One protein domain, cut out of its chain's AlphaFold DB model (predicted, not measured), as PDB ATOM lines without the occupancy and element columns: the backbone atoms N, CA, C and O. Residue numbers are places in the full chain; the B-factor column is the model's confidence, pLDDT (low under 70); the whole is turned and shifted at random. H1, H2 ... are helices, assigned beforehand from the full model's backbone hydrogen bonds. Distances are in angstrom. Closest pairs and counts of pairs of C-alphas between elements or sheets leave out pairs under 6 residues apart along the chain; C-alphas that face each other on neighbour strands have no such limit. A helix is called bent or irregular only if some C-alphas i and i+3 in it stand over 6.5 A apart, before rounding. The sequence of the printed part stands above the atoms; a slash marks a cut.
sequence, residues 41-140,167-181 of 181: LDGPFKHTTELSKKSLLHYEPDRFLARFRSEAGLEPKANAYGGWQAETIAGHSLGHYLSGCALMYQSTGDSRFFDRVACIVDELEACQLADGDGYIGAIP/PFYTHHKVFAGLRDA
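What this domain is: This is residues 41 to 140 and 167 to 181 of the 181 residues of an uncharacterized protein of candidate division KSB1 bacterium (UniProt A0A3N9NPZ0). H4 is the middle helix of a small helical body: H5, the longest helix, folds back on it as a hairpin, H6 packs along it, and H2 runs side by side with H5. H1 reaches away from this body, and residues 41 to 48 stick out. The printed part has 115 residues with six named helices, H1 to H6 in order, and no named strand: all helix. It is compact, with a radius of gyration of the C-alphas of 14.4 A, and spans 48 by 26 by 26 A.

How they stand to each other: H5, residues 111 to 131, and H4, residues 92 to 108, form a helical hairpin, running opposite ways at a shallow tilt of 34 degrees, only just short of steep; their closest C-alphas, Cys 101 and Phe 113, are 5.1 A apart. H2, residues 61 to 71, touches H5 the same way at a shallow tilt of 6 degrees, closest at C-alphas Arg 69 and Cys 127, 5.8 A. H2, H4 and H5 are an up and down bundle, each running against the one before. H4, the hub, also touches H6, residues 167 to 180, at C-alphas Gly 95 and Val 174, 4.0 A, and H1, residues 44 to 58, whose residues 53 to 56 alone take part. H3, residues 83 to 86, is close to but not clearly touching H4, with C-alphas Gln 85 and Ser 93 7.5 A apart. Every O i to N i+4 pair is within hydrogen-bond range in H1, H4, H5 and H6, and 5 of 7 in H2; H3 is too short for one.

Where its parts are: H5 is 30.2 A long, H4 24.5 A, H1 21.4 A, H6 20.2 A and H2 16.4 A. C-alpha 44 begins H1 at (-15.042, -8.810, 28.469), and C-alpha 180 ends H6 at (-39.413, -4.241, 27.479). H2 is irregular: C-alphas 64 and 67 are 7.1 A apart.

The domain as a whole: Residues 141 to 166 are not printed, and C-alphas 140 and 167 are 10.5 A apart across the cut. The link H2 to H3 is long. No printed residue is under 70 in pLDDT.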
ATOM      1  N   LEU A  41     -18.518  -4.937  36.152       97.56
ATOM      2  CA  LEU A  41     -17.144  -4.499  36.376       97.56
ATOM      3  C   LEU A  41     -16.338  -4.550  35.072       97.56
ATOM      4  O   LEU A  41     -16.788  -5.098  34.059       97.56
ATOM      5  N   ASP A  42     -15.123  -4.010  35.118       97.81
ATOM      6  CA  ASP A  42     -14.184  -4.095  34.007       97.81
ATOM      7  C   ASP A  42     -13.946  -5.552  33.590       97.81
ATOM      8  O   ASP A  42     -13.750  -6.447  34.414       97.81
ATOM      9  N   GLY A  43     -13.988  -5.799  32.279       98.12
ATOM     10  CA  GLY A  43     -13.854  -7.137  31.720       98.12
ATOM     11  C   GLY A  43     -14.539  -7.306  30.362       98.12
ATOM     12  O   GLY A  43     -15.088  -6.350  29.802       98.12
ATOM     13  N   PRO A  44     -14.539  -8.534  29.815       98.50
ATOM     14  CA  PRO A  44     -15.042  -8.810  28.469       98.50
ATOM     15  C   PRO A  44     -16.532  -8.476  28.296       98.50
ATOM     16  O   PRO A  44     -16.922  -7.971  27.247       98.50
ATOM     17  N   PHE A  45     -17.369  -8.673  29.319       98.06
ATOM     18  CA  PHE A  45     -18.801  -8.354  29.233       98.06
ATOM     19  C   PHE A  45     -19.071  -6.846  29.182       98.06
ATOM     20  O   PHE A  45     -19.914  -6.394  28.403       98.06
ATOM     21  N   LYS A  46     -18.323  -6.049  29.958       98.12
ATOM     22  CA  LYS A  46     -18.398  -4.587  29.889       98.12
ATOM     23  C   LYS A  46     -17.898  -4.084  28.537       98.12
ATOM     24  O   LYS A  46     -18.559  -3.251  27.926       98.12
ATOM     25  N   HIS A  47     -16.809  -4.658  28.021       98.31
ATOM     26  CA  HIS A  47     -16.306  -4.343  26.682       98.31
ATOM     27  C   HIS A  47     -17.355  -4.599  25.588       98.31
ATOM     28  O   HIS A  47     -17.650  -3.698  24.801       98.31
ATOM     29  N   THR A  48     -17.981  -5.782  25.576       98.00
ATOM     30  CA  THR A  48     -19.052  -6.105  24.622       98.00
ATOM     31  C   THR A  48     -20.250  -5.172  24.777       98.00
ATOM     32  O   THR A  48     -20.785  -4.714  23.772       98.00
ATOM     33  N   THR A  49     -20.627  -4.804  26.007       97.94
ATOM     34  CA  THR A  49     -21.706  -3.831  26.254       97.94
ATOM     35  C   THR A  49     -21.401  -2.482  25.600       97.94
ATOM     36  O   THR A  49     -22.250  -1.928  24.905       97.94
ATOM     37  N   GLU A  50     -20.177  -1.962  25.740       98.25
ATOM     38  CA  GLU A  50     -19.790  -0.694  25.105       98.25
ATOM     39  C   GLU A  50     -19.737  -0.785  23.567       98.25
ATOM     40  O   GLU A  50     -20.060   0.191  22.883       98.25
ATOM     41  N   LEU A  51     -19.391  -1.945  22.995       98.31
ATOM     42  CA  LEU A  51     -19.496  -2.182  21.548       98.31
ATOM     43  C   LEU A  51     -20.959  -2.226  21.081       98.31
ATOM     44  O   LEU A  51     -21.313  -1.566  20.101       98.31
ATOM     45  N   SER A  52     -21.822  -2.940  21.806       98.12
ATOM     46  CA  SER A  52     -23.260  -2.994  21.532       98.12
ATOM     47  C   SER A  52     -23.899  -1.611  21.619       98.12
ATOM     48  O   SER A  52     -24.694  -1.269  20.747       98.12
ATOM     49  N   LYS A  53     -23.500  -0.770  22.587       98.44
ATOM     50  CA  LYS A  53     -23.950   0.630  22.664       98.44
ATOM     51  C   LYS A  53     -23.634   1.384  21.380       98.44
ATOM     52  O   LYS A  53     -24.524   1.993  20.800       98.44
ATOM     53  N   LYS A  54     -22.386   1.319  20.909       98.44
ATOM     54  CA  LYS A  54     -21.975   1.993  19.667       98.44
ATOM     55  C   LYS A  54     -22.793   1.516  18.466       98.44
ATOM     56  O   LYS A  54     -23.228   2.343  17.675       98.44
ATOM     57  N   SER A  55     -23.036   0.209  18.357       98.06
ATOM     58  CA  SER A  55     -23.842  -0.355  17.269       98.06
ATOM     59  C   SER A  55     -25.308   0.085  17.338       98.06
ATOM     60  O   SER A  55     -25.846   0.553  16.339       98.06
ATOM     61  N   LEU A  56     -25.951   0.020  18.508       98.44
ATOM     62  CA  LEU A  56     -27.348   0.443  18.673       98.44
ATOM     63  C   LEU A  56     -27.539   1.945  18.414       98.44
ATOM     64  O   LEU A  56     -28.541   2.350  17.824       98.44
ATOM     65  N   LEU A  57     -26.568   2.771  18.811       98.56
ATOM     66  CA  LEU A  57     -26.588   4.213  18.558       98.56
ATOM     67  C   LEU A  57     -26.338   4.571  17.085       98.56
ATOM     68  O   LEU A  57     -26.622   5.700  16.694       98.56
ATOM     69  N   HIS A  58     -25.812   3.644  16.283       98.06
ATOM     70  CA  HIS A  58     -25.589   3.856  14.854       98.06
ATOM     71  C   HIS A  58     -26.873   3.720  14.025       98.06
ATOM     72  O   HIS A  58     -26.980   4.336  12.970       98.06
ATOM     73  N   TYR A  59     -27.847   2.931  14.486       98.06
ATOM     74  CA  TYR A  59     -29.125   2.809  13.790       98.06
ATOM     75  C   TYR A  59     -29.994   4.061  13.959       98.06
ATOM     76  O   TYR A  59     -30.000   4.706  15.013       98.06
ATOM     77  N   GLU A  60     -30.757   4.360  12.910       98.06
ATOM     78  CA  GLU A  60     -31.672   5.496  12.818       98.06
ATOM     79  C   GLU A  60     -33.117   5.013  13.042       98.06
ATOM     80  O   GLU A  60     -33.634   4.257  12.210       98.06
ATOM     81  N   PRO A  61     -33.794   5.427  14.134       98.19
ATOM     82  CA  PRO A  61     -35.151   4.970  14.449       98.19
ATOM     83  C   PRO A  61     -36.172   5.240  13.337       98.19
ATOM     84  O   PRO A  61     -36.940   4.345  12.982       98.19
ATOM     85  N   ASP A  62     -36.129   6.424  12.717       98.62
ATOM     86  CA  ASP A  62     -37.079   6.821  11.666       98.62
ATOM     87  C   ASP A  62     -37.061   5.874  10.458       98.62
ATOM     88  O   ASP A  62     -38.088   5.645   9.818       98.62
ATOM     89  N   ARG A  63     -35.913   5.258  10.162       98.50
ATOM     90  CA  ARG A  63     -35.781   4.294   9.060       98.50
ATOM     91  C   ARG A  63     -36.436   2.952   9.371       98.50
ATOM     92  O   ARG A  63     -36.898   2.276   8.452       98.50
ATOM     93  N   PHE A  64     -36.483   2.555  10.641       98.38
ATOM     94  CA  PHE A  64     -37.260   1.391  11.069       98.38
ATOM     95  C   PHE A  64     -38.761   1.699  11.110       98.38
ATOM     96  O   PHE A  64     -39.567   0.840  10.761       98.38
ATOM     97  N   LEU A  65     -39.130   2.923  11.497       98.69
ATOM     98  CA  LEU A  65     -40.516   3.386  11.597       98.69
ATOM     99  C   LEU A  65     -41.153   3.719  10.241       98.69
ATOM    100  O   LEU A  65     -42.375   3.741  10.137       98.69
ATOM    101  N   ALA A  66     -40.353   3.931   9.194       98.50
ATOM    102  CA  ALA A  66     -40.816   4.351   7.872       98.50
ATOM    103  C   ALA A  66     -42.011   3.539   7.342       98.50
ATOM    104  O   ALA A  66     -43.000   4.122   6.904       98.50
ATOM    105  N   ARG A  67     -41.946   2.203   7.428       97.75
ATOM    106  CA  ARG A  67     -43.036   1.332   6.966       97.75
ATOM    107  C   ARG A  67     -44.226   1.272   7.922       97.75
ATOM    108  O   ARG A  67     -45.346   1.143   7.456       97.75
ATOM    109  N   PHE A  68     -44.010   1.406   9.232       98.50
ATOM    110  CA  PHE A  68     -45.127   1.528  10.179       98.50
ATOM    111  C   PHE A  68     -45.966   2.762   9.855       98.50
ATOM    112  O   PHE A  68     -47.188   2.683   9.792       98.50
ATOM    113  N   ARG A  69     -45.290   3.881   9.567       98.56
ATOM    114  CA  ARG A  69     -45.946   5.123   9.163       98.56
ATOM    115  C   ARG A  69     -46.709   4.940   7.852       98.56
ATOM    116  O   ARG A  69     -47.897   5.236   7.825       98.56
ATOM    117  N   SER A  70     -46.079   4.385   6.813       97.50
ATOM    118  CA  SER A  70     -46.750   4.213   5.517       97.50
ATOM    119  C   SER A  70     -47.959   3.277   5.575       97.50
ATOM    120  O   SER A  70     -48.989   3.599   4.991       97.50
ATOM    121  N   GLU A  71     -47.869   2.145   6.284       96.94
ATOM    122  CA  GLU A  71     -49.005   1.215   6.424       96.94
ATOM    123  C   GLU A  71     -50.147   1.819   7.260       96.94
ATOM    124  O   GLU A  71     -51.306   1.487   7.034       96.94
ATOM    125  N   ALA A  72     -49.844   2.751   8.171       97.50
ATOM    126  CA  ALA A  72     -50.837   3.530   8.915       97.50
ATOM    127  C   ALA A  72     -51.362   4.765   8.146       97.50
ATOM    128  O   ALA A  72     -52.095   5.577   8.708       97.50
ATOM    129  N   GLY A  73     -50.971   4.955   6.880       96.94
ATOM    130  CA  GLY A  73     -51.384   6.105   6.064       96.94
ATOM    131  C   GLY A  73     -50.692   7.429   6.418       96.94
ATOM    132  O   GLY A  73     -51.156   8.495   6.019       96.94
ATOM    133  N   LEU A  74     -49.588   7.382   7.165       98.44
ATOM    134  CA  LEU A  74     -48.773   8.536   7.530       98.44
ATOM    135  C   LEU A  74     -47.542   8.663   6.624       98.44
ATOM    136  O   LEU A  74     -46.915   7.674   6.248       98.44
ATOM    137  N   GLU A  75     -47.118   9.901   6.363       98.44
ATOM    138  CA  GLU A  75     -45.872  10.170   5.634       98.44
ATOM    139  C   GLU A  75     -44.644   9.648   6.413       98.44
ATOM    140  O   GLU A  75     -44.468  10.012   7.590       98.44
ATOM    141  N   PRO A  76     -43.778   8.813   5.801       98.38
ATOM    142  CA  PRO A  76     -42.521   8.374   6.404       98.38
ATOM    143  C   PRO A  76     -41.562   9.541   6.669       98.38
ATOM    144  O   PRO A  76     -41.418  10.446   5.853       98.38
ATOM    145  N   LYS A  77     -40.840   9.491   7.794       98.38
ATOM    146  CA  LYS A  77     -39.839  10.514   8.163       98.38
ATOM    147  C   LYS A  77     -38.448  10.256   7.582       98.38
ATOM    148  O   LYS A  77     -37.609  11.151   7.554       98.38
ATOM    149  N   ALA A  78     -38.200   9.035   7.115       98.31
ATOM    150  CA  ALA A  78     -36.957   8.631   6.477       98.31
ATOM    151  C   ALA A  78     -37.205   7.477   5.499       98.31
ATOM    152  O   ALA A  78     -38.247   6.820   5.530       98.31
ATOM    153  N   ASN A  79     -36.214   7.189   4.655       97.88
ATOM    154  CA  ASN A  79     -36.250   6.015   3.790       97.88
ATOM    155  C   ASN A  79     -36.116   4.730   4.614       97.88
ATOM    156  O   ASN A  79     -35.181   4.587   5.413       97.88
ATOM    157  N   ALA A  80     -37.005   3.771   4.357       97.00
ATOM    158  CA  ALA A  80     -36.965   2.470   5.008       97.00
ATOM    159  C   ALA A  80     -35.600   1.781   4.826       97.00
ATOM    160  O   ALA A  80     -34.910   1.949   3.812       97.00
ATOM    161  N   TYR A  81     -35.200   0.981   5.812       97.56
ATOM    162  CA  TYR A  81     -34.101   0.041   5.603       97.56
ATOM    163  C   TYR A  81     -34.452  -0.974   4.499       97.56
ATOM    164  O   TYR A  81     -35.612  -1.327   4.299       97.56
ATOM    165  N   GLY A  82     -33.428  -1.435   3.777       96.25
ATOM    166  CA  GLY A  82     -33.557  -2.489   2.769       96.25
ATOM    167  C   GLY A  82     -33.479  -3.897   3.368       96.25
ATOM    168  O   GLY A  82     -33.775  -4.118   4.544       96.25
ATOM    169  N   GLY A  83     -33.028  -4.861   2.561       95.69
ATOM    170  CA  GLY A  83     -32.919  -6.260   2.985       95.69
ATOM    171  C   GLY A  83     -34.274  -6.799   3.438       95.69
ATOM    172  O   GLY A  83     -35.291  -6.518   2.818       95.69
ATOM    173  N   TRP A  84     -34.314  -7.512   4.564       95.56
ATOM    174  CA  TRP A  84     -35.564  -8.081   5.086       95.56
ATOM    175  C   TRP A  84     -36.601  -7.025   5.499       95.56
ATOM    176  O   TRP A  84     -37.788  -7.324   5.547       95.56
ATOM    177  N   GLN A  85     -36.186  -5.776   5.748       94.31
ATOM    178  CA  GLN A  85     -37.123  -4.673   6.001       94.31
ATOM    179  C   GLN A  85     -37.832  -4.188   4.727       94.31
ATOM    180  O   GLN A  85     -38.768  -3.399   4.825       94.31
ATOM    181  N   ALA A  86     -37.422  -4.654   3.543       94.25
ATOM    182  CA  ALA A  86     -38.131  -4.406   2.292       94.25
ATOM    183  C   ALA A  86     -39.184  -5.480   1.950       94.25
ATOM    184  O   ALA A  86     -39.978  -5.265   1.037       94.25
ATOM    185  N   GLU A  87     -39.205  -6.591   2.693       95.50
ATOM    186  CA  GLU A  87     -40.027  -7.780   2.432       95.50
ATOM    187  C   GLU A  87     -41.249  -7.866   3.369       95.50
ATOM    188  O   GLU A  87     -41.432  -7.042   4.267       95.50
ATOM    189  N   THR A  88     -42.068  -8.914   3.233       95.81
ATOM    190  CA  THR A  88     -43.267  -9.148   4.071       95.81
ATOM    191  C   THR A  88     -42.977  -9.577   5.519       95.81
ATOM    192  O   THR A  88     -43.897  -9.911   6.262       95.81
ATOM    193  N   ILE A  89     -41.713  -9.508   5.951       96.69
ATOM    194  CA  ILE A  89     -41.285  -9.651   7.353       96.69
ATOM    195  C   ILE A  89     -40.959  -8.290   8.007       96.69
ATOM    196  O   ILE A  89     -40.595  -8.235   9.183       96.69
ATOM    197  N   ALA A  90     -41.090  -7.176   7.274       97.31
ATOM    198  CA  ALA A  90     -40.787  -5.826   7.749       97.31
ATOM    199  C   ALA A  90     -41.405  -5.497   9.120       97.31
ATOM    200  O   ALA A  90     -42.519  -5.902   9.448       97.31
ATOM    201  N   GLY A  91     -40.653  -4.758   9.940       97.62
ATOM    202  CA  GLY A  91     -41.026  -4.405  11.312       97.62
ATOM    203  C   GLY A  91     -40.404  -5.291  12.391       97.62
ATOM    204  O   GLY A  91     -40.223  -4.835  13.520       97.62
ATOM    205  N   HIS A  92     -39.966  -6.513  12.060       98.31
ATOM    206  CA  HIS A  92     -39.367  -7.410  13.056       98.31
ATOM    207  C   HIS A  92     -38.099  -6.815  13.699       98.31
ATOM    208  O   HIS A  92     -37.873  -6.983  14.899       98.31
ATOM    209  N   SER A  93     -37.284  -6.100  12.912       98.25
ATOM    210  CA  SER A  93     -36.064  -5.449  13.394       98.25
ATOM    211  C   SER A  93     -36.356  -4.277  14.320       98.25
ATOM    212  O   SER A  93     -35.617  -4.124  15.285       98.25
ATOM    213  N   LEU A  94     -37.428  -3.499  14.090       98.62
ATOM    214  CA  LEU A  94     -37.825  -2.438  15.024       98.62
ATOM    215  C   LEU A  94     -38.123  -3.033  16.401       98.62
ATOM    216  O   LEU A  94     -37.634  -2.521  17.400       98.62
ATOM    217  N   GLY A  95     -38.868  -4.142  16.450       98.56
ATOM    218  CA  GLY A  95     -39.183  -4.824  17.704       98.56
ATOM    219  C   GLY A  95     -37.936  -5.258  18.480       98.56
ATOM    220  O   GLY A  95     -37.794  -4.944  19.659       98.56
ATOM    221  N   HIS A  96     -36.978  -5.907  17.805       98.75
ATOM    222  CA  HIS A  96     -35.687  -6.259  18.418       98.75
ATOM    223  C   HIS A  96     -34.872  -5.031  18.832       98.75
ATOM    224  O   HIS A  96     -34.231  -5.041  19.881       98.75
ATOM    225  N   TYR A  97     -34.877  -3.983  18.010       98.81
ATOM    226  CA  TYR A  97     -34.156  -2.745  18.281       98.81
ATOM    227  C   TYR A  97     -34.704  -2.025  19.514       98.81
ATOM    228  O   TYR A  97     -33.919  -1.566  20.345       98.81
ATOM    229  N   LEU A  98     -36.030  -1.984  19.662       98.88
ATOM    230  CA  LEU A  98     -36.714  -1.400  20.810       98.88
ATOM    231  C   LEU A  98     -36.343  -2.139  22.102       98.88
ATOM    232  O   LEU A  98     -35.846  -1.497  23.027       98.88
ATOM    233  N   SER A  99     -36.439  -3.478  22.125       98.81
ATOM    234  CA  SER A  99     -35.939  -4.289  23.251       98.81
ATOM    235  C   SER A  99     -34.459  -4.009  23.530       98.81
ATOM    236  O   SER A  99     -34.061  -3.811  24.675       98.81
ATOM    237  N   GLY A 100     -33.622  -3.956  22.489       98.69
ATOM    238  CA  GLY A 100     -32.192  -3.682  22.625       98.69
ATOM    239  C   GLY A 100     -31.904  -2.334  23.289       98.69
ATOM    240  O   GLY A 100     -31.062  -2.265  24.183       98.69
ATOM    241  N   CYS A 101     -32.616  -1.276  22.896       98.88
ATOM    242  CA  CYS A 101     -32.477   0.046  23.504       98.88
ATOM    243  C   CYS A 101     -32.990   0.062  24.948       98.88
ATOM    244  O   CYS A 101     -32.282   0.550  25.830       98.88
ATOM    245  N   ALA A 102     -34.161  -0.518  25.212       98.75
ATOM    246  CA  ALA A 102     -34.746  -0.549  26.550       98.75
ATOM    247  C   ALA A 102     -33.847  -1.287  27.555       98.75
ATOM    248  O   ALA A 102     -33.486  -0.743  28.602       98.75
ATOM    249  N   LEU A 103     -33.371  -2.482  27.195       98.44
ATOM    250  CA  LEU A 103     -32.457  -3.261  28.033       98.44
ATOM    251  C   LEU A 103     -31.101  -2.562  28.212       98.44
ATOM    252  O   LEU A 103     -30.502  -2.638  29.289       98.44
ATOM    253  N   MET A 104     -30.611  -1.852  27.189       98.56
ATOM    254  CA  MET A 104     -29.368  -1.083  27.287       98.56
ATOM    255  C   MET A 104     -29.502   0.104  28.245       98.56
ATOM    256  O   MET A 104     -28.585   0.352  29.037       98.56
ATOM    257  N   TYR A 105     -30.638   0.806  28.225       98.50
ATOM    258  CA  TYR A 105     -30.937   1.854  29.201       98.50
ATOM    259  C   TYR A 105     -30.976   1.279  30.621       98.50
ATOM    260  O   TYR A 105     -30.237   1.751  31.483       98.50
ATOM    261  N   GLN A 106     -31.734   0.201  30.845       97.88
ATOM    262  CA  GLN A 106     -31.834  -0.447  32.161       97.88
ATOM    263  C   GLN A 106     -30.477  -0.929  32.696       97.88
ATOM    264  O   GLN A 106     -30.243  -0.878  33.900       97.88
ATOM    265  N   SER A 107     -29.579  -1.381  31.815       97.12
ATOM    266  CA  SER A 107     -28.266  -1.915  32.205       97.12
ATOM    267  C   SER A 107     -27.197  -0.845  32.436       97.12
ATOM    268  O   SER A 107     -26.186  -1.121  33.077       97.12
ATOM    269  N   THR A 108     -27.336   0.347  31.843       97.06
ATOM    270  CA  THR A 108     -26.234   1.330  31.787       97.06
ATOM    271  C   THR A 108     -26.607   2.741  32.220       97.06
ATOM    272  O   THR A 108     -25.708   3.543  32.465       97.06
ATOM    273  N   GLY A 109     -27.899   3.060  32.293       97.25
ATOM    274  CA  GLY A 109     -28.408   4.399  32.593       97.25
ATOM    275  C   GLY A 109     -28.155   5.447  31.500       97.25
ATOM    276  O   GLY A 109     -28.393   6.628  31.731       97.25
ATOM    277  N   ASP A 110     -27.662   5.059  30.319       98.19
ATOM    278  CA  ASP A 110     -27.350   5.988  29.227       98.19
ATOM    279  C   ASP A 110     -28.640   6.526  28.581       98.19
ATOM    280  O   ASP A 110     -29.337   5.815  27.851       98.19
ATOM    281  N   SER A 111     -28.962   7.792  28.867       98.50
ATOM    282  CA  SER A 111     -30.247   8.418  28.523       98.50
ATOM    283  C   SER A 111     -30.546   8.442  27.025       98.50
ATOM    284  O   SER A 111     -31.706   8.433  26.637       98.50
ATOM    285  N   ARG A 112     -29.531   8.359  26.158       98.69
ATOM    286  CA  ARG A 112     -29.727   8.327  24.697       98.69
ATOM    287  C   ARG A 112     -30.520   7.109  24.223       98.69
ATOM    288  O   ARG A 112     -31.044   7.121  23.108       98.69
ATOM    289  N   PHE A 113     -30.543   6.034  25.013       98.81
ATOM    290  CA  PHE A 113     -31.397   4.877  24.747       98.81
ATOM    291  C   PHE A 113     -32.818   5.092  25.254       98.81
ATOM    292  O   PHE A 113     -33.743   4.695  24.555       98.81
ATOM    293  N   PHE A 114     -32.996   5.766  26.393       98.50
ATOM    294  CA  PHE A 114     -34.318   6.194  26.854       98.50
ATOM    295  C   PHE A 114     -34.989   7.101  25.817       98.50
ATOM    296  O   PHE A 114     -36.107   6.821  25.400       98.50
ATOM    297  N   ASP A 115     -34.266   8.102  25.306       98.62
ATOM    298  CA  ASP A 115     -34.789   9.030  24.294       98.62
ATOM    299  C   ASP A 115     -35.227   8.298  23.013       98.62
ATOM    300  O   ASP A 115     -36.247   8.626  22.410       98.62
ATOM    301  N   ARG A 116     -34.480   7.260  22.604       98.69
ATOM    302  CA  ARG A 116     -34.851   6.403  21.466       98.69
ATOM    303  C   ARG A 116     -36.093   5.569  21.745       98.69
ATOM    304  O   ARG A 116     -36.937   5.463  20.864       98.69
ATOM    305  N   VAL A 117     -36.181   4.957  22.927       98.88
ATOM    306  CA  VAL A 117     -37.341   4.157  23.341       98.88
ATOM    307  C   VAL A 117     -38.593   5.027  23.346       98.88
ATOM    308  O   VAL A 117     -39.553   4.675  22.670       98.88
ATOM    309  N   ALA A 118     -38.546   6.180  24.020       98.75
ATOM    310  CA  ALA A 118     -39.658   7.125  24.083       98.75
ATOM    311  C   ALA A 118     -40.101   7.561  22.679       98.75
ATOM    312  O   ALA A 118     -41.259   7.387  22.323       98.75
ATOM    313  N   CYS A 119     -39.154   7.988  21.837       98.56
ATOM    314  CA  CYS A 119     -39.439   8.367  20.452       98.56
ATOM    315  C   CYS A 119     -40.116   7.236  19.657       98.56
ATOM    316  O   CYS A 119     -41.099   7.467  18.962       98.56
ATOM    317  N   ILE A 120     -39.630   5.996  19.763       98.88
ATOM    318  CA  ILE A 120     -40.237   4.861  19.052       98.88
ATOM    319  C   ILE A 120     -41.649   4.573  19.567       98.88
ATOM    320  O   ILE A 120     -42.530   4.300  18.756       98.88
ATOM    321  N   VAL A 121     -41.870   4.614  20.883       98.88
ATOM    322  CA  VAL A 121     -43.194   4.379  21.479       98.88
ATOM    323  C   VAL A 121     -44.185   5.450  21.023       98.88
ATOM    324  O   VAL A 121     -45.256   5.088  20.542       98.88
ATOM    325  N   ASP A 122     -43.799   6.728  21.064       98.81
ATOM    326  CA  ASP A 122     -44.631   7.848  20.603       98.81
ATOM    327  C   ASP A 122     -44.987   7.713  19.109       98.81
ATOM    328  O   ASP A 122     -46.123   7.939  18.687       98.81
ATOM    329  N   GLU A 123     -44.034   7.292  18.275       98.75
ATOM    330  CA  GLU A 123     -44.273   7.099  16.842       98.75
ATOM    331  C   GLU A 123     -45.160   5.885  16.546       98.75
ATOM    332  O   GLU A 123     -45.976   5.934  15.622       98.75
ATOM    333  N   LEU A 124     -45.027   4.802  17.316       98.75
ATOM    334  CA  LEU A 124     -45.912   3.641  17.211       98.75
ATOM    335  C   LEU A 124     -47.331   3.975  17.687       98.75
ATOM    336  O   LEU A 124     -48.284   3.534  17.045       98.75
ATOM    337  N   GLU A 125     -47.481   4.784  18.739       98.62
ATOM    338  CA  GLU A 125     -48.778   5.322  19.168       98.62
ATOM    339  C   GLU A 125     -49.404   6.171  18.056       98.62
ATOM    340  O   GLU A 125     -50.559   5.951  17.691       98.62
ATOM    341  N   ALA A 126     -48.640   7.079  17.441       98.62
ATOM    342  CA  ALA A 126     -49.131   7.885  16.325       98.62
ATOM    343  C   ALA A 126     -49.622   7.019  15.151       98.62
ATOM    344  O   ALA A 126     -50.664   7.315  14.565       98.62
ATOM    345  N   CYS A 127     -48.910   5.932  14.827       98.50
ATOM    346  CA  CYS A 127     -49.348   4.972  13.810       98.50
ATOM    347  C   CYS A 127     -50.637   4.249  14.230       98.50
ATOM    348  O   CYS A 127     -51.562   4.143  13.431       98.50
ATOM    349  N   GLN A 128     -50.724   3.795  15.482       98.06
ATOM    350  CA  GLN A 128     -51.905   3.102  16.002       98.06
ATOM    351  C   GLN A 128     -53.156   3.992  15.982       98.06
ATOM    352  O   GLN A 128     -54.246   3.534  15.632       98.06
ATOM    353  N   LEU A 129     -53.001   5.268  16.346       98.31
ATOM    354  CA  LEU A 129     -54.076   6.258  16.329       98.31
ATOM    355  C   LEU A 129     -54.527   6.591  14.904       98.31
ATOM    356  O   LEU A 129     -55.725   6.737  14.671       98.31
ATOM    357  N   ALA A 130     -53.588   6.710  13.962       97.75
ATOM    358  CA  ALA A 130     -53.897   6.978  12.559       97.75
ATOM    359  C   ALA A 130     -54.636   5.808  11.891       97.75
ATOM    360  O   ALA A 130     -55.552   6.029  11.100       97.75
ATOM    361  N   ASP A 131     -54.268   4.578  12.244       94.88
ATOM    362  CA  ASP A 131     -54.904   3.365  11.744       94.88
ATOM    363  C   ASP A 131     -56.344   3.174  12.278       94.88
ATOM    364  O   ASP A 131     -57.247   2.785  11.532       94.88
ATOM    365  N   GLY A 132     -56.577   3.497  13.555       93.00
ATOM    366  CA  GLY A 132     -57.915   3.667  14.133       93.00
ATOM    367  C   GLY A 132     -58.604   2.409  14.678       93.00
ATOM    368  O   GLY A 132     -59.645   2.545  15.323       93.00
ATOM    369  N   ASP A 133     -58.051   1.205  14.492       90.38
ATOM    370  CA  ASP A 133     -58.594  -0.033  15.089       90.38
ATOM    371  C   ASP A 133     -57.608  -0.793  15.991       90.38
ATOM    372  O   ASP A 133     -57.888  -1.905  16.447       90.38
ATOM    373  N   GLY A 134     -56.485  -0.152  16.317       90.19
ATOM    374  CA  GLY A 134     -55.472  -0.681  17.222       90.19
ATOM    375  C   GLY A 134     -54.377  -1.491  16.528       90.19
ATOM    376  O   GLY A 134     -53.449  -1.937  17.214       90.19
ATOM    377  N   TYR A 135     -54.438  -1.671  15.206       95.00
ATOM    378  CA  TYR A 135     -53.383  -2.341  14.457       95.00
ATOM    379  C   TYR A 135     -52.093  -1.508  14.421       95.00
ATOM    380  O   TYR A 135     -52.095  -0.300  14.209       95.00
ATOM    381  N   ILE A 136     -50.961  -2.188  14.617       96.75
ATOM    382  CA  ILE A 136     -49.615  -1.637  14.441       96.75
ATOM    383  C   ILE A 136     -48.828  -2.648  13.616       96.75
ATOM    384  O   ILE A 136     -48.568  -3.763  14.077       96.75
ATOM    385  N   GLY A 137     -48.397  -2.261  12.419       96.50
ATOM    386  CA  GLY A 137     -47.617  -3.135  11.554       96.50
ATOM    387  C   GLY A 137     -46.873  -2.378  10.464       96.50
ATOM    388  O   GLY A 137     -47.263  -1.292  10.068       96.50
ATOM    389  N   ALA A 138     -45.782  -2.977   9.992       97.75
ATOM    390  CA  ALA A 138     -44.972  -2.489   8.872       97.75
ATOM    391  C   ALA A 138     -44.980  -3.451   7.675       97.75
ATOM    392  O   ALA A 138     -44.248  -3.250   6.703       97.75
ATOM    393  N   ILE A 139     -45.747  -4.537   7.783       96.94
ATOM    394  CA  ILE A 139     -45.851  -5.563   6.754       96.94
ATOM    395  C   ILE A 139     -46.757  -5.021   5.646       96.94
ATOM    396  O   ILE A 139     -47.908  -4.715   5.953       96.94
ATOM    397  N   PRO A 140     -46.299  -4.971   4.383       93.06
ATOM    398  CA  PRO A 140     -47.135  -4.561   3.259       93.06
ATOM    399  C   PRO A 140     -48.430  -5.358   3.181       93.06
ATOM    400  O   PRO A 140     -48.389  -6.591   3.137       93.06
ATOM    401  N   PRO A 167     -45.769 -13.505   9.766       96.94
ATOM    402  CA  PRO A 167     -46.323 -12.260  10.301       96.94
ATOM    403  C   PRO A 167     -46.512 -12.280  11.824       96.94
ATOM    404  O   PRO A 167     -46.334 -11.253  12.480       96.94
ATOM    405  N   PHE A 168     -46.812 -13.436  12.426       96.50
ATOM    406  CA  PHE A 168     -46.893 -13.553  13.886       96.50
ATOM    407  C   PHE A 168     -45.529 -13.461  14.572       96.50
ATOM    408  O   PHE A 168     -45.451 -12.939  15.681       96.50
ATOM    409  N   TYR A 169     -44.447 -13.897  13.917       97.94
ATOM    410  CA  TYR A 169     -43.093 -13.654  14.417       97.94
ATOM    411  C   TYR A 169     -42.813 -12.152  14.466       97.94
ATOM    412  O   TYR A 169     -42.330 -11.665  15.489       97.94
ATOM    413  N   THR A 170     -43.158 -11.422  13.403       97.56
ATOM    414  CA  THR A 170     -42.981  -9.967  13.319       97.56
ATOM    415  C   THR A 170     -43.742  -9.243  14.426       97.56
ATOM    416  O   THR A 170     -43.116  -8.524  15.207       97.56
ATOM    417  N   HIS A 171     -45.048  -9.494  14.575       97.12
ATOM    418  CA  HIS A 171     -45.849  -8.884  15.648       97.12
ATOM    419  C   HIS A 171     -45.324  -9.258  17.034       97.12
ATOM    420  O   HIS A 171     -45.214  -8.396  17.900       97.12
ATOM    421  N   HIS A 172     -44.904 -10.511  17.238       98.31
ATOM    422  CA  HIS A 172     -44.274 -10.922  18.490       98.31
ATOM    423  C   HIS A 172     -43.043 -10.062  18.829       98.31
ATOM    424  O   HIS A 172     -42.836  -9.752  19.999       98.31
ATOM    425  N   LYS A 173     -42.209  -9.669  17.852       98.69
ATOM    426  CA  LYS A 173     -41.054  -8.792  18.138       98.69
ATOM    427  C   LYS A 173     -41.488  -7.388  18.523       98.69
ATOM    428  O   LYS A 173     -40.901  -6.834  19.443       98.69
ATOM    429  N   VAL A 174     -42.508  -6.840  17.867       98.31
ATOM    430  CA  VAL A 174     -43.060  -5.526  18.227       98.31
ATOM    431  C   VAL A 174     -43.634  -5.560  19.647       98.31
ATOM    432  O   VAL A 174     -43.272  -4.719  20.463       98.31
ATOM    433  N   PHE A 175     -44.425  -6.583  19.990       98.50
ATOM    434  CA  PHE A 175     -44.949  -6.756  21.349       98.50
ATOM    435  C   PHE A 175     -43.849  -6.949  22.395       98.50
ATOM    436  O   PHE A 175     -43.942  -6.386  23.481       98.50
ATOM    437  N   ALA A 176     -42.806  -7.724  22.089       98.75
ATOM    438  CA  ALA A 176     -41.673  -7.892  22.996       98.75
ATOM    439  C   ALA A 176     -40.932  -6.565  23.225       98.75
ATOM    440  O   ALA A 176     -40.650  -6.235  24.372       98.75
ATOM    441  N   GLY A 177     -40.699  -5.789  22.163       98.75
ATOM    442  CA  GLY A 177     -40.107  -4.456  22.256       98.75
ATOM    443  C   GLY A 177     -40.920  -3.523  23.149       98.75
ATOM    444  O   GLY A 177     -40.368  -2.939  24.073       98.75
ATOM    445  N   LEU A 178     -42.233  -3.437  22.919       98.56
ATOM    446  CA  LEU A 178     -43.141  -2.604  23.719       98.56
ATOM    447  C   LEU A 178     -43.245  -3.057  25.180       98.56
ATOM    448  O   LEU A 178     -43.428  -2.229  26.057       98.56
ATOM    449  N   ARG A 179     -43.144  -4.363  25.451       98.56
ATOM    450  CA  ARG A 179     -43.129  -4.900  26.820       98.56
ATOM    451  C   ARG A 179     -41.848  -4.526  27.568       98.56
ATOM    452  O   ARG A 179     -41.884  -4.386  28.786       98.56
ATOM    453  N   ASP A 180     -40.718  -4.492  26.867       98.44
ATOM    454  CA  ASP A 180     -39.413  -4.241  27.479       98.44
ATOM    455  C   ASP A 180     -39.145  -2.738  27.696       98.44
ATOM    456  O   ASP A 180     -38.341  -2.405  28.572       98.44
ATOM    457  N   ALA A 181     -39.797  -1.877  26.901       96.44
ATOM    458  CA  ALA A 181     -39.803  -0.413  26.999       96.44
ATOM    459  C   ALA A 181     -40.444   0.088  28.303       96.44
ATOM    460  O   ALA A 181     -39.835   0.993  28.920       96.44
TER     461      ALA A 181